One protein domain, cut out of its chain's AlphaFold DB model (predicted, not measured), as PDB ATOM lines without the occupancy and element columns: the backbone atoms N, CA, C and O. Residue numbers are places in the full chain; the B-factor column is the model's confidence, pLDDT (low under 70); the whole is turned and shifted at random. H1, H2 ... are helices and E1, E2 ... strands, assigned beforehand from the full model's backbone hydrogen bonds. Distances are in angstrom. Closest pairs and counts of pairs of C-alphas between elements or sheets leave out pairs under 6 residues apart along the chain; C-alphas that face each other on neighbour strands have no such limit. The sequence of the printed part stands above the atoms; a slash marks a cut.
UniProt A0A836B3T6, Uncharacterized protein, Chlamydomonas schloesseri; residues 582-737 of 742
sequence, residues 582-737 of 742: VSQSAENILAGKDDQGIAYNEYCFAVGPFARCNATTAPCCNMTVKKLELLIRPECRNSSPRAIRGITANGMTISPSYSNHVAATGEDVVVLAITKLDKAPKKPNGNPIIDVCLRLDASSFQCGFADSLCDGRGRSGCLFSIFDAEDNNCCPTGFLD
ATOM      1  N   VAL A 582     209.311 276.374 351.554       93.69
ATOM      2  CA  VAL A 582     209.252 275.502 352.728       93.69
ATOM      3  C   VAL A 582     207.780 275.371 353.128       93.69
ATOM      4  O   VAL A 582     207.016 276.327 352.982       93.69
ATOM      5  N   SER A 583     207.370 274.189 353.568       91.88
ATOM      6  CA  SER A 583     206.041 273.887 354.101       91.88
ATOM      7  C   SER A 583     206.201 272.930 355.280       91.88
ATOM      8  O   SER A 583     207.153 272.152 355.304       91.88
ATOM      9  N   GLN A 584     205.306 272.975 356.263       87.06
ATOM     10  CA  GLN A 584     205.314 272.020 357.370       87.06
ATOM     11  C   GLN A 584     205.188 270.584 356.820       87.06
ATOM     12  O   GLN A 584     204.398 270.335 355.907       87.06
ATOM     13  N   SER A 585     205.965 269.635 357.350       84.38
ATOM     14  CA  SER A 585     205.649 268.214 357.162       84.38
ATOM     15  C   SER A 585     204.574 267.836 358.184       84.38
ATOM     16  O   SER A 585     204.517 268.454 359.246       84.38
ATOM     17  N   ALA A 586     203.698 266.879 357.863       60.44
ATOM     18  CA  ALA A 586     202.498 266.599 358.660       60.44
ATOM     19  C   ALA A 586     202.814 266.428 360.161       60.44
ATOM     20  O   ALA A 586     203.774 265.738 360.500       60.44
ATOM     21  N   GLU A 587     202.004 267.064 361.021       57.91
ATOM     22  CA  GLU A 587     202.231 267.301 362.460       57.91
ATOM     23  C   GLU A 587     202.898 266.118 363.195       57.91
ATOM     24  O   GLU A 587     202.241 265.171 363.616       57.91
ATOM     25  N   ASN A 588     204.224 266.183 363.363       57.59
ATOM     26  CA  ASN A 588     205.023 265.225 364.130       57.59
ATOM     27  C   ASN A 588     206.098 265.985 364.917       57.59
ATOM     28  O   ASN A 588     207.227 266.127 364.453       57.59
ATOM     29  N   ILE A 589     205.740 266.481 366.106       74.25
ATOM     30  CA  ILE A 589     206.731 266.871 367.117       74.25
ATOM     31  C   ILE A 589     207.187 265.577 367.786       74.25
ATOM     32  O   ILE A 589     206.519 265.072 368.689       74.25
ATOM     33  N   LEU A 590     208.285 264.990 367.313       82.38
ATOM     34  CA  LEU A 590     208.791 263.755 367.910       82.38
ATOM     35  C   LEU A 590     209.687 264.106 369.097       82.38
ATOM     36  O   LEU A 590     210.835 264.522 368.927       82.38
ATOM     37  N   ALA A 591     209.147 263.940 370.304       89.69
ATOM     38  CA  ALA A 591     209.935 263.966 371.527       89.69
ATOM     39  C   ALA A 591     210.874 262.748 371.549       89.69
ATOM     40  O   ALA A 591     210.431 261.602 371.456       89.69
ATOM     41  N   GLY A 592     212.176 262.992 371.670       92.88
ATOM     42  CA  GLY A 592     213.209 261.962 371.639       92.88
ATOM     43  C   GLY A 592     214.332 262.222 372.635       92.88
ATOM     44  O   GLY A 592     214.318 263.197 373.385       92.88
ATOM     45  N   LYS A 593     215.325 261.331 372.634       94.81
ATOM     46  CA  LYS A 593     216.617 261.528 373.301       94.81
ATOM     47  C   LYS A 593     217.739 261.270 372.309       94.81
ATOM     48  O   LYS A 593     217.595 260.416 371.432       94.81
ATOM     49  N   ASP A 594     218.816 262.040 372.405       91.94
ATOM     50  CA  ASP A 594     220.007 261.846 371.573       91.94
ATOM     51  C   ASP A 594     221.010 260.869 372.204       91.94
ATOM     52  O   ASP A 594     220.767 260.309 373.275       91.94
ATOM     53  N   ASP A 595     222.147 260.667 371.538       91.00
ATOM     54  CA  ASP A 595     223.206 259.744 371.965       91.00
ATOM     55  C   ASP A 595     223.854 260.137 373.315       91.00
ATOM     56  O   ASP A 595     224.590 259.347 373.903       91.00
ATOM     57  N   GLN A 596     223.583 261.348 373.824       91.69
ATOM     58  CA  GLN A 596     223.995 261.821 375.153       91.69
ATOM     59  C   GLN A 596     222.873 261.690 376.202       91.69
ATOM     60  O   GLN A 596     223.048 262.095 377.349       91.69
ATOM     61  N   GLY A 597     221.711 261.147 375.823       93.38
ATOM     62  CA  GLY A 597     220.526 261.021 376.671       93.38
ATOM     63  C   GLY A 597     219.741 262.323 376.867       93.38
ATOM     64  O   GLY A 597     218.763 262.322 377.624       93.38
ATOM     65  N   ILE A 598     220.137 263.413 376.199       92.44
ATOM     66  CA  ILE A 598     219.499 264.730 376.313       92.44
ATOM     67  C   ILE A 598     218.209 264.733 375.490       92.44
ATOM     68  O   ILE A 598     218.175 264.233 374.364       92.44
ATOM     69  N   ALA A 599     217.133 265.256 376.082       95.00
ATOM     70  CA  ALA A 599     215.817 265.289 375.462       95.00
ATOM     71  C   ALA A 599     215.748 266.337 374.341       95.00
ATOM     72  O   ALA A 599     216.258 267.448 374.489       95.00
ATOM     73  N   TYR A 600     215.086 266.004 373.236       95.31
ATOM     74  CA  TYR A 600     214.843 266.934 372.135       95.31
ATOM     75  C   TYR A 600     213.415 266.845 371.603       95.31
ATOM     76  O   TYR A 600     212.795 265.784 371.635       95.31
ATOM     77  N   ASN A 601     212.948 267.953 371.040       94.19
ATOM     78  CA  ASN A 601     211.781 268.045 370.177       94.19
ATOM     79  C   ASN A 601     212.272 268.030 368.719       94.19
ATOM     80  O   ASN A 601     213.069 268.885 368.326       94.19
ATOM     81  N   GLU A 602     211.853 267.055 367.911       93.88
ATOM     82  CA  GLU A 602     212.150 267.037 366.473       93.88
ATOM     83  C   GLU A 602     211.039 267.742 365.684       93.88
ATOM     84  O   GLU A 602     209.870 267.376 365.790       93.88
ATOM     85  N   TYR A 603     211.412 268.741 364.882       93.00
ATOM     86  CA  TYR A 603     210.510 269.546 364.060       93.00
ATOM     87  C   TYR A 603     210.853 269.391 362.578       93.00
ATOM     88  O   TYR A 603     211.907 269.849 362.131       93.00
ATOM     89  N   CYS A 604     209.962 268.760 361.810       93.69
ATOM     90  CA  CYS A 604     210.169 268.460 360.393       93.69
ATOM     91  C   CYS A 604     209.383 269.389 359.455       93.69
ATOM     92  O   CYS A 604     208.166 269.546 359.570       93.69
ATOM     93  N   PHE A 605     210.065 269.935 358.450       93.25
ATOM     94  CA  PHE A 605     209.467 270.703 357.360       93.25
ATOM     95  C   PHE A 605     209.985 270.231 355.999       93.25
ATOM     96  O   PHE A 605     211.145 269.863 355.830       93.25
ATOM     97  N   ALA A 606     209.112 270.240 355.001       93.75
ATOM     98  CA  ALA A 606     209.423 269.856 353.638       93.75
ATOM     99  C   ALA A 606     209.883 271.078 352.826       93.75
ATOM    100  O   ALA A 606     209.223 272.116 352.810       93.75
ATOM    101  N   VAL A 607     210.995 270.949 352.102       94.69
ATOM    102  CA  VAL A 607     211.451 271.916 351.093       94.69
ATOM    103  C   VAL A 607     211.125 271.345 349.715       94.69
ATOM    104  O   VAL A 607     211.601 270.264 349.368       94.69
ATOM    105  N   GLY A 608     210.299 272.035 348.927       93.50
ATOM    106  CA  GLY A 608     209.798 271.496 347.659       93.50
ATOM    107  C   GLY A 608     209.185 272.541 346.719       93.50
ATOM    108  O   GLY A 608     208.899 273.666 347.137       93.50
ATOM    109  N   PRO A 609     208.968 272.198 345.436       92.75
ATOM    110  CA  PRO A 609     208.393 273.090 344.428       92.75
ATOM    111  C   PRO A 609     206.859 273.207 344.561       92.75
ATOM    112  O   PRO A 609     206.113 272.867 343.647       92.75
ATOM    113  N   PHE A 610     206.370 273.660 345.719       91.56
ATOM    114  CA  PHE A 610     204.935 273.678 346.048       91.56
ATOM    115  C   PHE A 610     204.127 274.776 345.335       91.56
ATOM    116  O   PHE A 610     202.898 274.758 345.375       91.56
ATOM    117  N   ALA A 611     204.781 275.732 344.668       89.88
ATOM    118  CA  ALA A 611     204.113 276.752 343.862       89.88
ATOM    119  C   ALA A 611     204.288 276.506 342.356       89.88
ATOM    120  O   ALA A 611     205.331 276.049 341.898       89.88
ATOM    121  N   ARG A 612     203.288 276.893 341.553       89.12
ATOM    122  CA  ARG A 612     203.412 276.905 340.085       89.12
ATOM    123  C   ARG A 612     204.458 277.941 339.655       89.12
ATOM    124  O   ARG A 612     204.482 279.049 340.183       89.12
ATOM    125  N   CYS A 613     205.285 277.597 338.668       88.81
ATOM    126  CA  CYS A 613     206.317 278.470 338.109       88.81
ATOM    127  C   CYS A 613     206.350 278.322 336.580       88.81
ATOM    128  O   CYS A 613     206.254 277.208 336.069       88.81
ATOM    129  N   ASN A 614     206.461 279.434 335.849       89.38
ATOM    130  CA  ASN A 614     206.570 279.440 334.389       89.38
ATOM    131  C   ASN A 614     208.037 279.646 333.989       89.38
ATOM    132  O   ASN A 614     208.549 280.762 334.091       89.38
ATOM    133  N   ALA A 615     208.697 278.584 333.518       88.00
ATOM    134  CA  ALA A 615     210.124 278.596 333.172       88.00
ATOM    135  C   ALA A 615     210.498 279.643 332.104       88.00
ATOM    136  O   ALA A 615     211.644 280.076 332.046       88.00
ATOM    137  N   THR A 616     209.530 280.101 331.304       88.25
ATOM    138  CA  THR A 616     209.718 281.142 330.281       88.25
ATOM    139  C   THR A 616     209.873 282.546 330.879       88.25
ATOM    140  O   THR A 616     210.486 283.413 330.265       88.25
ATOM    141  N   THR A 617     209.307 282.802 332.065       86.75
ATOM    142  CA  THR A 617     209.258 284.144 332.686       86.75
ATOM    143  C   THR A 617     209.951 284.224 334.046       86.75
ATOM    144  O   THR A 617     210.242 285.316 334.529       86.75
ATOM    145  N   ALA A 618     210.195 283.084 334.691       89.19
ATOM    146  CA  ALA A 618     210.743 282.984 336.035       89.19
ATOM    147  C   ALA A 618     212.038 282.139 336.001       89.19
ATOM    148  O   ALA A 618     211.976 280.912 335.934       89.19
ATOM    149  N   PRO A 619     213.232 282.769 336.031       87.12
ATOM    150  CA  PRO A 619     214.496 282.080 335.745       87.12
ATOM    151  C   PRO A 619     214.899 281.049 336.808       87.12
ATOM    152  O   PRO A 619     215.764 280.221 336.555       87.12
ATOM    153  N   CYS A 620     214.268 281.068 337.985       93.19
ATOM    154  CA  CYS A 620     214.560 280.144 339.075       93.19
ATOM    155  C   CYS A 620     213.576 278.966 339.134       93.19
ATOM    156  O   CYS A 620     213.483 278.319 340.177       93.19
ATOM    157  N   CYS A 621     212.833 278.661 338.056       90.56
ATOM    158  CA  CYS A 621     211.946 277.495 338.069       90.56
ATOM    159  C   CYS A 621     212.694 276.162 338.201       90.56
ATOM    160  O   CYS A 621     212.222 275.274 338.906       90.56
ATOM    161  N   ASN A 622     213.868 276.052 337.577       89.81
ATOM    162  CA  ASN A 622     214.635 274.805 337.481       89.81
ATOM    163  C   ASN A 622     215.846 274.770 338.438       89.81
ATOM    164  O   ASN A 622     216.756 273.970 338.243       89.81
ATOM    165  N   MET A 623     215.876 275.646 339.452       91.81
ATOM    166  CA  MET A 623     216.970 275.704 340.433       91.81
ATOM    167  C   MET A 623     217.080 274.408 341.251       91.81
ATOM    168  O   MET A 623     216.062 273.795 341.586       91.81
ATOM    169  N   THR A 624     218.303 274.028 341.622       92.19
ATOM    170  CA  THR A 624     218.590 272.848 342.455       92.19
ATOM    171  C   THR A 624     218.926 273.290 343.875       92.19
ATOM    172  O   THR A 624     219.900 274.001 344.094       92.19
ATOM    173  N   VAL A 625     218.131 272.878 344.865       93.69
ATOM    174  CA  VAL A 625     218.309 273.334 346.253       93.69
ATOM    175  C   VAL A 625     219.569 272.737 346.884       93.69
ATOM    176  O   VAL A 625     219.635 271.538 347.125       93.69
ATOM    177  N   LYS A 626     220.546 273.593 347.206       94.50
ATOM    178  CA  LYS A 626     221.840 273.234 347.831       94.50
ATOM    179  C   LYS A 626     221.961 273.685 349.285       94.50
ATOM    180  O   LYS A 626     222.650 273.045 350.086       94.50
ATOM    181  N   LYS A 627     221.300 274.789 349.634       95.25
ATOM    182  CA  LYS A 627     221.333 275.392 350.972       95.25
ATOM    183  C   LYS A 627     219.976 276.011 351.313       95.25
ATOM    184  O   LYS A 627     219.367 276.656 350.468       95.25
ATOM    185  N   LEU A 628     219.544 275.852 352.556       96.25
ATOM    186  CA  LEU A 628     218.465 276.617 353.177       96.25
ATOM    187  C   LEU A 628     219.087 277.486 354.273       96.25
ATOM    188  O   LEU A 628     219.880 276.989 355.069       96.25
ATOM    189  N   GLU A 629     218.743 278.765 354.309       96.81
ATOM    190  CA  GLU A 629     219.087 279.668 355.409       96.81
ATOM    191  C   GLU A 629     217.827 280.031 356.192       96.81
ATOM    192  O   GLU A 629     216.817 280.376 355.579       96.81
ATOM    193  N   LEU A 630     217.900 279.967 357.524       96.38
ATOM    194  CA  LEU A 630     216.873 280.424 358.465       96.38
ATOM    195  C   LEU A 630     217.451 281.545 359.339       96.38
ATOM    196  O   LEU A 630     218.583 281.426 359.817       96.38
ATOM    197  N   LEU A 631     216.683 282.611 359.562       95.62
ATOM    198  CA  LEU A 631     217.024 283.664 360.518       95.62
ATOM    199  C   LEU A 631     216.581 283.244 361.930       95.62
ATOM    200  O   LEU A 631     215.385 283.083 362.182       95.62
ATOM    201  N   ILE A 632     217.547 283.048 362.828       96.00
ATOM    202  CA  ILE A 632     217.338 282.539 364.192       96.00
ATOM    203  C   ILE A 632     217.846 283.537 365.235       96.00
ATOM    204  O   ILE A 632     218.717 284.357 364.932       96.00
ATOM    205  N   ARG A 633     217.345 283.432 366.470       94.56
ATOM    206  CA  ARG A 633     217.804 284.290 367.572       94.56
ATOM    207  C   ARG A 633     219.301 284.086 367.861       94.56
ATOM    208  O   ARG A 633     219.759 282.933 367.856       94.56
ATOM    209  N   PRO A 634     220.071 285.152 368.153       95.31
ATOM    210  CA  PRO A 634     221.486 285.040 368.511       95.31
ATOM    211  C   PRO A 634     221.775 284.095 369.689       95.31
ATOM    212  O   PRO A 634     222.741 283.329 369.641       95.31
ATOM    213  N   GLU A 635     220.918 284.091 370.709       94.56
ATOM    214  CA  GLU A 635     221.018 283.253 371.912       94.56
ATOM    215  C   GLU A 635     221.096 281.759 371.555       94.56
ATOM    216  O   GLU A 635     221.967 281.029 372.038       94.56
ATOM    217  N   CYS A 636     220.252 281.312 370.618       95.62
ATOM    218  CA  CYS A 636     220.114 279.909 370.218       95.62
ATOM    219  C   CYS A 636     221.341 279.334 369.488       95.62
ATOM    220  O   CYS A 636     221.457 278.118 369.319       95.62
ATOM    221  N   ARG A 637     222.281 280.189 369.063       94.88
ATOM    222  CA  ARG A 637     223.594 279.777 368.544       94.88
ATOM    223  C   ARG A 637     224.559 279.384 369.666       94.88
ATOM    224  O   ARG A 637     225.367 278.472 369.487       94.88
ATOM    225  N   ASN A 638     224.516 280.119 370.775       90.25
ATOM    226  CA  ASN A 638     225.555 280.129 371.805       90.25
ATOM    227  C   ASN A 638     225.117 279.457 373.119       90.25
ATOM    228  O   ASN A 638     225.924 279.367 374.042       90.25
ATOM    229  N   SER A 639     223.870 278.980 373.211       89.12
ATOM    230  CA  SER A 639     223.357 278.275 374.387       89.12
ATOM    231  C   SER A 639     224.207 277.048 374.754       89.12
ATOM    232  O   SER A 639     224.781 276.371 373.893       89.12
ATOM    233  N   SER A 640     224.254 276.738 376.051       86.88
ATOM    234  CA  SER A 640     224.890 275.535 376.589       86.88
ATOM    235  C   SER A 640     223.909 274.815 377.524       86.88
ATOM    236  O   SER A 640     223.616 275.366 378.583       86.88
ATOM    237  N   PRO A 641     223.418 273.607 377.180       86.50
ATOM    238  CA  PRO A 641     223.657 272.872 375.933       86.50
ATOM    239  C   PRO A 641     223.179 273.618 374.670       86.50
ATOM    240  O   PRO A 641     222.348 274.525 374.722       86.50
ATOM    241  N   ARG A 642     223.738 273.242 373.510       91.88
ATOM    242  CA  ARG A 642     223.350 273.822 372.212       91.88
ATOM    243  C   ARG A 642     221.890 273.512 371.911       91.88
ATOM    244  O   ARG A 642     221.531 272.338 371.873       91.88
ATOM    245  N   ALA A 643     221.112 274.547 371.602       94.00
ATOM    246  CA  ALA A 643     219.701 274.417 371.275       94.00
ATOM    247  C   ALA A 643     219.472 273.482 370.082       94.00
ATOM    248  O   ALA A 643     218.695 272.542 370.175       94.00
ATOM    249  N   ILE A 644     220.195 273.679 368.977       95.88
ATOM    250  CA  ILE A 644     220.130 272.762 367.831       95.88
ATOM    251  C   ILE A 644     221.059 271.573 368.101       95.88
ATOM    252  O   ILE A 644     222.271 271.646 367.881       95.88
ATOM    253  N   ARG A 645     220.468 270.473 368.575       94.62
ATOM    254  CA  ARG A 645     221.136 269.193 368.868       94.62
ATOM    255  C   ARG A 645     221.580 268.481 367.591       94.62
ATOM    256  O   ARG A 645     222.646 267.875 367.554       94.62
ATOM    257  N   GLY A 646     220.789 268.586 366.523       95.25
ATOM    258  CA  GLY A 646     221.099 267.995 365.224       95.25
ATOM    259  C   GLY A 646     220.135 268.428 364.124       95.25
ATOM    260  O   GLY A 646     219.065 268.969 364.396       95.25
ATOM    261  N   ILE A 647     220.524 268.182 362.873       96.44
ATOM    262  CA  ILE A 647     219.687 268.396 361.687       96.44
ATOM    263  C   ILE A 647     219.769 267.146 360.811       96.44
ATOM    264  O   ILE A 647     220.852 266.580 360.652       96.44
ATOM    265  N   THR A 648     218.659 266.727 360.208       95.75
ATOM    266  CA  THR A 648     218.655 265.723 359.132       95.75
ATOM    267  C   THR A 648     217.959 266.263 357.881       95.75
ATOM    268  O   THR A 648     217.129 267.162 357.976       95.75
ATOM    269  N   ALA A 649     218.305 265.732 356.705       94.56
ATOM    270  CA  ALA A 649     217.592 265.957 355.448       94.56
ATOM    271  C   ALA A 649     217.372 264.623 354.718       94.56
ATOM    272  O   ALA A 649     218.341 263.954 354.358       94.56
ATOM    273  N   ASN A 650     216.114 264.211 354.526       92.62
ATOM    274  CA  ASN A 650     215.734 262.871 354.045       92.62
ATOM    275  C   ASN A 650     216.525 261.745 354.764       92.62
ATOM    276  O   ASN A 650     217.046 260.826 354.132       92.62
ATOM    277  N   GLY A 651     216.669 261.857 356.091       91.00
ATOM    278  CA  GLY A 651     217.409 260.916 356.946       91.00
ATOM    279  C   GLY A 651     218.937 261.092 356.987       91.00
ATOM    280  O   GLY A 651     219.581 260.531 357.868       91.00
ATOM    281  N   MET A 652     219.540 261.890 356.099       95.00
ATOM    282  CA  MET A 652     220.976 262.195 356.140       95.00
ATOM    283  C   MET A 652     221.272 263.280 357.182       95.00
ATOM    284  O   MET A 652     220.782 264.401 357.052       95.00
ATOM    285  N   THR A 653     222.113 262.995 358.178       95.12
ATOM    286  CA  THR A 653     222.546 263.992 359.172       95.12
ATOM    287  C   THR A 653     223.368 265.117 358.534       95.12
ATOM    288  O   THR A 653     224.334 264.872 357.809       95.12
ATOM    289  N   ILE A 654     223.011 266.365 358.841       95.25
ATOM    290  CA  ILE A 654     223.687 267.586 358.395       95.25
ATOM    291  C   ILE A 654     224.219 268.334 359.619       95.25
ATOM    292  O   ILE A 654     223.502 268.576 360.587       95.25
ATOM    293  N   SER A 655     225.486 268.744 359.566       92.31
ATOM    294  CA  SER A 655     226.064 269.645 360.567       92.31
ATOM    295  C   SER A 655     225.491 271.062 360.390       92.31
ATOM    296  O   SER A 655     225.599 271.597 359.281       92.31
ATOM    297  N   PRO A 656     224.923 271.699 361.433       91.50
ATOM    298  CA  PRO A 656     224.490 273.089 361.346       91.50
ATOM    299  C   PRO A 656     225.693 274.015 361.125       91.50
ATOM    300  O   PRO A 656     226.734 273.867 361.768       91.50
ATOM    301  N   SER A 657     225.540 274.989 360.227       95.38
ATOM    302  CA  SER A 657     226.490 276.087 360.036       95.38
ATOM    303  C   SER A 657     225.841 277.393 360.480       95.38
ATOM    304  O   SER A 657     224.659 277.602 360.227       95.38
ATOM    305  N   TYR A 658     226.606 278.291 361.097       96.31
ATOM    306  CA  TYR A 658     226.104 279.574 361.595       96.31
ATOM    307  C   TYR A 658     226.930 280.726 361.035       96.31
ATOM    308  O   TYR A 658     228.154 280.632 360.940       96.31
ATOM    309  N   SER A 659     226.270 281.835 360.717       95.56
ATOM    310  CA  SER A 659     226.929 283.093 360.357       95.56
ATOM    311  C   SER A 659     226.252 284.261 361.065       95.56
ATOM    312  O   SER A 659     225.027 284.295 361.150       95.56
ATOM    313  N   ASN A 660     227.056 285.185 361.591       94.94
ATOM    314  CA  ASN A 660     226.567 286.435 362.168       94.94
ATOM    315  C   ASN A 660     226.591 287.506 361.079       94.94
ATOM    316  O   ASN A 660     227.545 287.562 360.301       94.94
ATOM    317  N   HIS A 661     225.574 288.359 361.059       93.75
ATOM    318  CA  HIS A 661     225.498 289.534 360.194       93.75
ATOM    319  C   HIS A 661     224.944 290.700 361.005       93.75
ATOM    320  O   HIS A 661     224.238 290.481 361.983       93.75
ATOM    321  N   VAL A 662     225.214 291.926 360.564       90.69
ATOM    322  CA  VAL A 662     224.553 293.120 361.098       90.69
ATOM    323  C   VAL A 662     223.424 293.493 360.141       90.69
ATOM    324  O   VAL A 662     223.643 293.639 358.935       90.69
ATOM    325  N   ALA A 663     222.204 293.605 360.657       88.12
ATOM    326  CA  ALA A 663     221.036 294.010 359.889       88.12
ATOM    327  C   ALA A 663     221.110 295.497 359.487       88.12
ATOM    328  O   ALA A 663     221.875 296.281 360.045       88.12
ATOM    329  N   ALA A 664     220.270 295.928 358.537       83.31
ATOM    330  CA  ALA A 664     220.212 297.335 358.110       83.31
ATOM    331  C   ALA A 664     219.770 298.310 359.230       83.31
ATOM    332  O   ALA A 664     219.947 299.518 359.102       83.31
ATOM    333  N   THR A 665     219.215 297.778 360.319       85.44
ATOM    334  CA  THR A 665     218.872 298.454 361.582       85.44
ATOM    335  C   THR A 665     220.060 298.637 362.533       85.44
ATOM    336  O   THR A 665     219.933 299.367 363.511       85.44
ATOM    337  N   GLY A 666     221.206 297.997 362.272       88.69
ATOM    338  CA  GLY A 666     222.369 297.965 363.170       88.69
ATOM    339  C   GLY A 666     222.364 296.819 364.189       88.69
ATOM    340  O   GLY A 666     223.302 296.708 364.971       88.69
ATOM    341  N   GLU A 667     221.340 295.964 364.182       89.81
ATOM    342  CA  GLU A 667     221.199 294.832 365.108       89.81
ATOM    343  C   GLU A 667     222.010 293.613 364.638       89.81
ATOM    344  O   GLU A 667     221.991 293.276 363.450       89.81
ATOM    345  N   ASP A 668     222.671 292.915 365.564       91.50
ATOM    346  CA  ASP A 668     223.269 291.603 365.296       91.50
ATOM    347  C   ASP A 668     222.180 290.547 365.055       91.50
ATOM    348  O   ASP A 668     221.208 290.448 365.802       91.50
ATOM    349  N   VAL A 669     222.368 289.717 364.028       94.38
ATOM    350  CA  VAL A 669     221.478 288.598 363.692       94.38
ATOM    351  C   VAL A 669     222.261 287.343 363.334       94.38
ATOM    352  O   VAL A 669     223.351 287.409 362.756       94.38
ATOM    353  N   VAL A 670     221.683 286.173 363.624       96.00
ATOM    354  CA  VAL A 670     222.288 284.882 363.283       96.00
ATOM    355  C   VAL A 670     221.494 284.173 362.193       96.00
ATOM    356  O   VAL A 670     220.285 283.979 362.270       96.00
ATOM    357  N   VAL A 671     222.217 283.731 361.167       96.62
ATOM    358  CA  VAL A 671     221.686 282.880 360.105       96.62
ATOM    359  C   VAL A 671     222.189 281.455 360.298       96.62
ATOM    360  O   VAL A 671     223.395 281.195 360.214       96.62
ATOM    361  N   LEU A 672     221.248 280.537 360.513       97.44
ATOM    362  CA  LEU A 672     221.453 279.095 360.439       97.44
ATOM    363  C   LEU A 672     221.439 278.666 358.969       97.44
ATOM    364  O   LEU A 672     220.419 278.785 358.297       97.44
ATOM    365  N   ALA A 673     222.550 278.124 358.482       96.69
ATOM    366  CA  ALA A 673     222.686 277.581 357.138       96.69
ATOM    367  C   ALA A 673     222.694 276.043 357.169       96.69
ATOM    368  O   ALA A 673     223.640 275.407 357.644       96.69
ATOM    369  N   ILE A 674     221.649 275.449 356.599       96.25
ATOM    370  CA  ILE A 674     221.504 274.012 356.366       96.25
ATOM    371  C   ILE A 674     222.018 273.739 354.952       96.25
ATOM    372  O   ILE A 674     221.396 274.136 353.968       96.25
ATOM    373  N   THR A 675     223.198 273.132 354.841       94.81
ATOM    374  CA  THR A 675     223.934 272.976 353.570       94.81
ATOM    375  C   THR A 675     223.963 271.523 353.098       94.81
ATOM    376  O   THR A 675     223.702 270.615 353.882       94.81
ATOM    377  N   LYS A 676     224.349 271.296 351.834       92.50
ATOM    378  CA  LYS A 676     224.424 269.969 351.188       92.50
ATOM    379  C   LYS A 676     223.049 269.338 350.919       92.50
ATOM    380  O   LYS A 676     222.942 268.117 350.819       92.50
ATOM    381  N   LEU A 677     222.001 270.156 350.785       92.75
ATOM    382  CA  LEU A 677     220.648 269.689 350.447       92.75
ATOM    383  C   LEU A 677     220.590 269.057 349.042       92.75
ATOM    384  O   LEU A 677     219.816 268.133 348.818       92.75
ATOM    385  N   ASP A 678     221.511 269.447 348.155       88.00
ATOM    386  CA  ASP A 678     221.771 268.846 346.840       88.00
ATOM    387  C   ASP A 678     222.228 267.380 346.926       88.00
ATOM    388  O   ASP A 678     222.154 266.642 345.944       88.00
ATOM    389  N   LYS A 679     222.697 266.960 348.108       86.38
ATOM    390  CA  LYS A 679     223.221 265.617 348.400       86.38
ATOM    391  C   LYS A 679     222.287 264.790 349.277       86.38
ATOM    392  O   LYS A 679     222.604 263.636 349.556       86.38
ATOM    393  N   ALA A 680     221.159 265.355 349.712       78.50
ATOM    394  CA  ALA A 680     220.141 264.596 350.422       78.50
ATOM    395  C   ALA A 680     219.605 263.472 349.509       78.50
ATOM    396  O   ALA A 680     219.369 263.720 348.320       78.50
ATOM    397  N   PRO A 681     219.396 262.243 350.019       76.50
ATOM    398  CA  PRO A 681     218.821 261.163 349.224       76.50
ATOM    399  C   PRO A 681     217.491 261.594 348.600       76.50
ATOM    400  O   PRO A 681     216.621 262.130 349.289       76.50
ATOM    401  N   LYS A 682     217.304 261.363 347.295       80.56
ATOM    402  CA  LYS A 682     216.003 261.606 346.655       80.56
ATOM    403  C   LYS A 682     214.974 260.642 347.244       80.56
ATOM    404  O   LYS A 682     215.253 259.451 347.365       80.56
ATOM    405  N   LYS A 683     213.780 261.142 347.576       72.88
ATOM    406  CA  LYS A 683     212.667 260.287 348.014       72.88
ATOM    407  C   LYS A 683     212.348 259.237 346.935       72.88
ATOM    408  O   LYS A 683     212.398 259.572 345.750       72.88
ATOM    409  N   PRO A 684     211.971 257.997 347.311       61.28
ATOM    410  CA  PRO A 684     211.781 256.893 346.361       61.28
ATOM    411  C   PRO A 684     210.726 257.183 345.282       61.28
ATOM    412  O   PRO A 684     210.822 256.671 344.173       61.28
ATOM    413  N   ASN A 685     209.770 258.071 345.566       65.31
ATOM    414  CA  ASN A 685     208.701 258.462 344.642       65.31
ATOM    415  C   ASN A 685     209.150 259.501 343.587       65.31
ATOM    416  O   ASN A 685     208.305 260.114 342.941       65.31
ATOM    417  N   GLY A 686     210.449 259.791 343.456       60.38
ATOM    418  CA  GLY A 686     211.008 260.731 342.470       60.38
ATOM    419  C   GLY A 686     210.755 262.222 342.745       60.38
ATOM    420  O   GLY A 686     211.470 263.066 342.206       60.38
ATOM    421  N   ASN A 687     209.788 262.554 343.607       72.94
ATOM    422  CA  ASN A 687     209.480 263.924 344.015       72.94
ATOM    423  C   ASN A 687     210.731 264.648 344.555       72.94
ATOM    424  O   ASN A 687     211.382 264.126 345.467       72.94
ATOM    425  N   PRO A 688     211.037 265.875 344.086       79.88
ATOM    426  CA  PRO A 688     212.181 266.671 344.536       79.88
ATOM    427  C   PRO A 688     211.896 267.363 345.884       79.88
ATOM    428  O   PRO A 688     212.164 268.547 346.057       79.88
ATOM    429  N   ILE A 689     211.290 266.632 346.821       89.62
ATOM    430  CA  ILE A 689     210.943 267.109 348.159       89.62
ATOM    431  C   ILE A 689     212.023 266.636 349.132       89.62
ATOM    432  O   ILE A 689     212.362 265.449 349.179       89.62
ATOM    433  N   ILE A 690     212.550 267.580 349.905       92.75
ATOM    434  CA  ILE A 690     213.591 267.360 350.904       92.75
ATOM    435  C   ILE A 690     212.973 267.640 352.271       92.75
ATOM    436  O   ILE A 690     212.739 268.798 352.610       92.75
ATOM    437  N   ASP A 691     212.686 266.596 353.044       93.06
ATOM    438  CA  ASP A 691     212.235 266.752 354.426       93.06
ATOM    439  C   ASP A 691     213.450 267.079 355.279       93.06
ATOM    440  O   ASP A 691     214.381 266.278 355.357       93.06
ATOM    441  N   VAL A 692     213.446 268.252 355.897       94.75
ATOM    442  CA  VAL A 692     214.482 268.723 356.806       94.75
ATOM    443  C   VAL A 692     213.906 268.716 358.216       94.75
ATOM    444  O   VAL A 692     212.878 269.342 358.464       94.75
ATOM    445  N   CYS A 693     214.565 268.016 359.135       95.38
ATOM    446  CA  CYS A 693     214.145 267.924 360.532       95.38
ATOM    447  C   CYS A 693     215.199 268.550 361.449       95.38
ATOM    448  O   CYS A 693     216.382 268.208 361.363       95.38
ATOM    449  N   LEU A 694     214.769 269.461 362.323       95.69
ATOM    450  CA  LEU A 694     215.589 270.087 363.362       95.69
ATOM    451  C   LEU A 694     215.328 269.395 364.701       95.69
ATOM    452  O   LEU A 694     214.182 269.339 365.132       95.69
ATOM    453  N   ARG A 695     216.372 268.924 365.385       95.75
ATOM    454  CA  ARG A 695     216.287 268.459 366.779       95.75
ATOM    455  C   ARG A 695     216.643 269.613 367.696       95.75
ATOM    456  O   ARG A 695     217.809 270.012 367.737       95.75
ATOM    457  N   LEU A 696     215.647 270.147 368.392       95.62
ATOM    458  CA  LEU A 696     215.800 271.254 369.329       95.62
ATOM    459  C   LEU A 696     215.786 270.727 370.765       95.62
ATOM    460  O   LEU A 696     214.967 269.881 371.100       95.62
ATOM    461  N   ASP A 697     216.708 271.190 371.599       95.38
ATOM    462  CA  ASP A 697     216.838 270.810 373.007       95.38
ATOM    463  C   ASP A 697     215.552 271.108 373.788       95.38
ATOM    464  O   ASP A 697     215.217 272.268 374.017       95.38
ATOM    465  N   ALA A 698     214.865 270.063 374.248       94.00
ATOM    466  CA  ALA A 698     213.592 270.198 374.952       94.00
ATOM    467  C   ALA A 698     213.738 270.835 376.350       94.00
ATOM    468  O   ALA A 698     212.735 271.224 376.942       94.00
ATOM    469  N   SER A 699     214.963 270.961 376.880       93.00
ATOM    470  CA  SER A 699     215.241 271.695 378.122       93.00
ATOM    471  C   SER A 699     215.500 273.194 377.908       93.00
ATOM    472  O   SER A 699     215.455 273.972 378.862       93.00
ATOM    473  N   SER A 700     215.711 273.635 376.664       93.06
ATOM    474  CA  SER A 700     215.945 275.042 376.338       93.06
ATOM    475  C   SER A 700     214.624 275.798 376.187       93.06
ATOM    476  O   SER A 700     214.047 275.839 375.105       93.06
ATOM    477  N   PHE A 701     214.149 276.467 377.240       88.19
ATOM    478  CA  PHE A 701     212.920 277.279 377.169       88.19
ATOM    479  C   PHE A 701     212.939 278.307 376.017       88.19
ATOM    480  O   PHE A 701     211.951 278.476 375.307       88.19
ATOM    481  N   GLN A 702     214.089 278.952 375.787       90.25
ATOM    482  CA  GLN A 702     214.250 279.991 374.763       90.25
ATOM    483  C   GLN A 702     214.367 279.447 373.331       90.25
ATOM    484  O   GLN A 702     214.075 280.177 372.391       90.25
ATOM    485  N   CYS A 703     214.779 278.191 373.119       94.00
ATOM    486  CA  CYS A 703     215.190 277.702 371.790       94.00
ATOM    487  C   CYS A 703     214.813 276.237 371.482       94.00
ATOM    488  O   CYS A 703     215.186 275.715 370.432       94.00
ATOM    489  N   GLY A 704     214.112 275.566 372.398       91.38
ATOM    490  CA  GLY A 704     213.648 274.177 372.307       91.38
ATOM    491  C   GLY A 704     212.374 273.988 371.488       91.38
ATOM    492  O   GLY A 704     211.929 272.857 371.287       91.38
ATOM    493  N   PHE A 705     211.803 275.090 371.005       89.88
ATOM    494  CA  PHE A 705     210.625 275.151 370.154       89.88
ATOM    495  C   PHE A 705     210.957 275.943 368.885       89.88
ATOM    496  O   PHE A 705     211.860 276.783 368.871       89.88
ATOM    497  N   ALA A 706     210.259 275.660 367.786       85.50
ATOM    498  CA  ALA A 706     210.600 276.242 366.491       85.50
ATOM    499  C   ALA A 706     210.284 277.749 366.409       85.50
ATOM    500  O   ALA A 706     211.068 278.503 365.844       85.50
ATOM    501  N   ASP A 707     209.183 278.189 367.015       86.12
ATOM    502  CA  ASP A 707     208.787 279.594 367.172       86.12
ATOM    503  C   ASP A 707     209.782 280.391 368.035       86.12
ATOM    504  O   ASP A 707     210.164 281.511 367.686       86.12
ATOM    505  N   SER A 708     210.267 279.797 369.129       90.06
ATOM    506  CA  SER A 708     211.238 280.432 370.022       90.06
ATOM    507  C   SER A 708     212.649 280.470 369.410       90.06
ATOM    508  O   SER A 708     213.382 281.431 369.623       90.06
ATOM    509  N   LEU A 709     213.003 279.504 368.552       93.19
ATOM    510  CA  LEU A 709     214.228 279.534 367.742       93.19
ATOM    511  C   LEU A 709     214.267 280.715 366.746       93.19
ATOM    512  O   LEU A 709     215.351 281.213 366.429       93.19
ATOM    513  N   CYS A 710     213.117 281.159 366.228       93.50
ATOM    514  CA  CYS A 710     213.040 282.198 365.200       93.50
ATOM    515  C   CYS A 710     213.296 283.611 365.742       93.50
ATOM    516  O   CYS A 710     212.830 283.990 366.816       93.50
ATOM    517  N   ASP A 711     213.959 284.436 364.928       88.19
ATOM    518  CA  ASP A 711     214.343 285.826 365.238       88.19
ATOM    519  C   ASP A 711     213.165 286.837 365.268       88.19
ATOM    520  O   ASP A 711     213.364 288.037 365.116       88.19
ATOM    521  N   GLY A 712     211.909 286.374 365.366       81.31
ATOM    522  CA  GLY A 712     210.680 287.190 365.431       81.31
ATOM    523  C   GLY A 712     210.292 287.966 364.156       81.31
ATOM    524  O   GLY A 712     209.110 288.070 363.823       81.31
ATOM    525  N   ARG A 713     211.270 288.451 363.375       80.31
ATOM    526  CA  ARG A 713     211.091 289.284 362.162       80.31
ATOM    527  C   ARG A 713     210.245 288.641 361.063       80.31
ATOM    528  O   ARG A 713     209.817 289.334 360.144       80.31
ATOM    529  N   GLY A 714     210.025 287.329 361.114       62.72
ATOM    530  CA  GLY A 714     209.274 286.589 360.105       62.72
ATOM    531  C   GLY A 714     207.751 286.682 360.229       62.72
ATOM    532  O   GLY A 714     207.077 285.782 359.740       62.72
ATOM    533  N   ARG A 715     207.221 287.730 360.889       63.78
ATOM    534  CA  ARG A 715     205.794 287.908 361.221       63.78
ATOM    535  C   ARG A 715     205.215 286.627 361.815       63.78
ATOM    536  O   ARG A 715     204.394 285.959 361.196       63.78
ATOM    537  N   SER A 716     205.699 286.288 363.009       67.19
ATOM    538  CA  SER A 716     205.416 285.051 363.753       67.19
ATOM    539  C   SER A 716     206.121 283.778 363.225       67.19
ATOM    540  O   SER A 716     206.437 282.897 364.017       67.19
ATOM    541  N   GLY A 717     206.494 283.702 361.940       82.50
ATOM    542  CA  GLY A 717     207.293 282.595 361.388       82.50
ATOM    543  C   GLY A 717     208.820 282.793 361.425       82.50
ATOM    544  O   GLY A 717     209.335 283.857 361.778       82.50
ATOM    545  N   CYS A 718     209.573 281.791 360.952       91.25
ATOM    546  CA  CYS A 718     210.992 281.958 360.602       91.25
ATOM    547  C   CYS A 718     211.132 282.546 359.196       91.25
ATOM    548  O   CYS A 718     210.646 281.978 358.218       91.25
ATOM    549  N   LEU A 719     211.881 283.639 359.060       93.75
ATOM    550  CA  LEU A 719     212.292 284.151 357.754       93.75
ATOM    551  C   LEU A 719     213.356 283.217 357.143       93.75
ATOM    552  O   LEU A 719     214.414 283.004 357.737       93.75
ATOM    553  N   PHE A 720     213.071 282.658 355.962       95.62
ATOM    554  CA  PHE A 720     213.923 281.694 355.260       95.62
ATOM    555  C   PHE A 720     214.360 282.161 353.868       95.62
ATOM    556  O   PHE A 720     213.683 282.961 353.221       95.62
ATOM    557  N   SER A 721     215.467 281.611 353.362       96.12
ATOM    558  CA  SER A 721     215.878 281.736 351.957       96.12
ATOM    559  C   SER A 721     216.433 280.413 351.417       96.12
ATOM    560  O   SER A 721     217.297 279.792 352.037       96.12
ATOM    561  N   ILE A 722     215.921 279.965 350.266       95.94
ATOM    562  CA  ILE A 722     216.304 278.698 349.617       95.94
ATOM    563  C   ILE A 722     217.278 278.997 348.478       95.94
ATOM    564  O   ILE A 722     216.920 279.735 347.569       95.94
ATOM    565  N   PHE A 723     218.467 278.400 348.477       95.00
ATOM    566  CA  PHE A 723     219.543 278.706 347.532       95.00
ATOM    567  C   PHE A 723     219.780 277.620 346.491       95.00
ATOM    568  O   PHE A 723     219.821 276.425 346.802       95.00
ATOM    569  N   ASP A 724     220.023 278.088 345.270       91.81
ATOM    570  CA  ASP A 724     220.434 277.284 344.123       91.81
ATOM    571  C   ASP A 724     221.860 276.705 344.241       91.81
ATOM    572  O   ASP A 724     222.683 277.156 345.044       91.81
ATOM    573  N   ALA A 725     222.144 275.688 343.425       79.31
ATOM    574  CA  ALA A 725     223.365 274.910 343.482       79.31
ATOM    575  C   ALA A 725     224.591 275.612 342.887       79.31
ATOM    576  O   ALA A 725     225.699 275.414 343.397       79.31
ATOM    577  N   GLU A 726     224.412 276.408 341.834       67.44
ATOM    578  CA  GLU A 726     225.526 276.834 340.983       67.44
ATOM    579  C   GLU A 726     225.984 278.255 341.344       67.44
ATOM    580  O   GLU A 726     227.104 278.425 341.829       67.44
ATOM    581  N   ASP A 727     225.094 279.252 341.260       69.56
ATOM    582  CA  ASP A 727     225.488 280.673 341.325       69.56
ATOM    583  C   ASP A 727     225.098 281.441 342.607       69.56
ATOM    584  O   ASP A 727     225.586 282.545 342.839       69.56
ATOM    585  N   ASN A 728     224.160 280.940 343.421       78.75
ATOM    586  CA  ASN A 728     223.357 281.756 344.366       78.75
ATOM    587  C   ASN A 728     222.515 282.872 343.694       78.75
ATOM    588  O   ASN A 728     221.961 283.730 344.384       78.75
ATOM    589  N   ASN A 729     222.374 282.871 342.361       89.50
ATOM    590  CA  ASN A 729     221.548 283.843 341.628       89.50
ATOM    591  C   ASN A 729     220.076 283.819 342.089       89.50
ATOM    592  O   ASN A 729     219.417 284.860 342.153       89.50
ATOM    593  N   CYS A 730     219.591 282.631 342.444       93.06
ATOM    594  CA  CYS A 730     218.245 282.359 342.920       93.06
ATOM    595  C   CYS A 730     218.239 282.110 344.433       93.06
ATOM    596  O   CYS A 730     218.868 281.160 344.903       93.06
ATOM    597  N   CYS A 731     217.514 282.955 345.174       95.25
ATOM    598  CA  CYS A 731     217.363 282.849 346.627       95.25
ATOM    599  C   CYS A 731     215.951 283.270 347.117       95.25
ATOM    600  O   CYS A 731     215.830 284.206 347.913       95.25
ATOM    601  N   PRO A 732     214.849 282.657 346.630       94.81
ATOM    602  CA  PRO A 732     213.487 282.998 347.060       94.81
ATOM    603  C   PRO A 732     213.358 283.077 348.592       94.81
ATOM    604  O   PRO A 732     213.604 282.095 349.294       94.81
ATOM    605  N   THR A 733     212.981 284.259 349.091       94.56
ATOM    606  CA  THR A 733     212.822 284.559 350.523       94.56
ATOM    607  C   THR A 733     211.369 284.454 350.952       94.56
ATOM    608  O   THR A 733     210.543 285.192 350.415       94.56
ATOM    609  N   GLY A 734     211.049 283.604 351.922       93.31
ATOM    610  CA  GLY A 734     209.687 283.444 352.435       93.31
ATOM    611  C   GLY A 734     209.644 283.327 353.953       93.31
ATOM    612  O   GLY A 734     210.678 283.319 354.614       93.31
ATOM    613  N   PHE A 735     208.435 283.220 354.494       91.94
ATOM    614  CA  PHE A 735     208.208 282.929 355.905       91.94
ATOM    615  C   PHE A 735     207.795 281.466 356.036       91.94
ATOM    616  O   PHE A 735     206.909 281.000 355.317       91.94
ATOM    617  N   LEU A 736     208.483 280.732 356.905       88.00
ATOM    618  CA  LEU A 736     208.066 279.418 357.359       88.00
ATOM    619  C   LEU A 736     207.141 279.675 358.539       88.00
ATOM    620  O   LEU A 736     207.608 280.104 359.592       88.00
ATOM    621  N   ASP A 737     205.850 279.449 358.333       80.94
ATOM    622  CA  ASP A 737     204.897 279.335 359.430       80.94
ATOM    623  C   ASP A 737     205.218 278.056 360.216       80.94
ATOM    624  O   ASP A 737     205.383 276.980 359.633       80.94
TER     625      ASP A 737
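What this domain is: This is residues 582 to 737 of the 742 residues of an uncharacterized protein of Chlamydomonas schloesseri (UniProt A0A836B3T6). What would one see first in this model? It is a sandwich of two strongly twisted sheets, partly face to face and with their strands crossed at 50 degrees: E1, E2, E3, E9, E5 and E6 make one layer, E7, E8, E4, E10 and E11 the other. The small helix H1 grazes the second layer and H2 grazes both, while the link of residues 609 to 624 loops away, to 29 A from the mean of the C-alphas. What is it built of? The printed part has 156 residues, with named elements in the order E1, E2, E3, E4, H1, E5, E6, E7, E8, E9, H2, E10, E11; the class is mostly strand, though under half of the residues, 75, are in named elements. The first sheet is branched and the second runs E7, E8, E4, E10, E11, with antiparallel neighbours in both. How large is it? It is compact, with a radius of gyration of the C-alphas of 15.7 A and spans of 49 by 43 by 24 A.

How they stand to each other: What lies beside E3, residues 599 to 608? E1, residues 582 to 584, and E2, residues 590 to 593, are on one side of it, and E9, residues 690 to 697, is on the other side. Within hydrogen-bond range are N 583 and O 606 for E1 and E3 at 2.9 A, N 592 and O 600 for the hairpin E2 and E3 at 2.9 A, and N 603 and O 694 for E3 and E9 at 2.8 A. How does this sheet go on? E5, residues 644 to 649, is antiparallel to E9, with N 645 and O 695 at 2.8 A. It forms a hairpin with E6, residues 652 to 654, where N 654 and O 647 are 2.8 A apart. How is the other sheet paired? The hairpin E7, residues 657 to 662, and E8, residues 668 to 675, has N 671 and O 659 at 2.9 A; E8 and E4, residues 625 to 632, have N 674 and O 628 at 2.8 A. E4 and E10, residues 718 to 724, have N 723 and O 627 at 2.8 A, and the hairpin E10 and E11, residues 733 to 736, has N 720 and O 734 at 2.8 A. How do the sheets and helices meet? The sheets form a sandwich, two sheets face to face, with 28 pairs of C-alphas within 10 A and the facing parts 10.7 A centre to centre. H1, residues 635 to 638, and H2, residues 706 to 709, are close but not clearly touching, the closest C-alphas, of Cys 636 and Leu 709, being 6.4 A apart. Both are too short for a pair of O i and N i+4; each has 1 O i to N i+3 pair, within range.

Where its parts are: Where does the printed part begin and end? E1 begins at C-alpha 582, (209.252, 275.502, 352.728), and E11 ends with C-alpha 736 at (208.066, 279.418, 357.359). Which strands are long? E3 measures 29.1 A from first to last C-alpha, starting at (215.817, 265.289, 375.462), E9 22.6 A, E8 22.0 A and E4 20.2 A. E10 measures 19.6 A and E7 17.2 A; E6 runs on into E7 across a break of 2 residues, at 37 degrees.

The domain as a whole: How far does it reach? The two C-alphas farthest apart are those of Gly 597 and Thr 616, 51.7 A, and the printed part has no cut. Which links are long? They are E3 to E4, 16 residues, and E8 to E9, 14 residues. Where is confidence low? The mean pLDDT of the printed part is 89.2, and residues 586 to 588, 684 to 686, 714 to 716 and 726 to 727 are under 70.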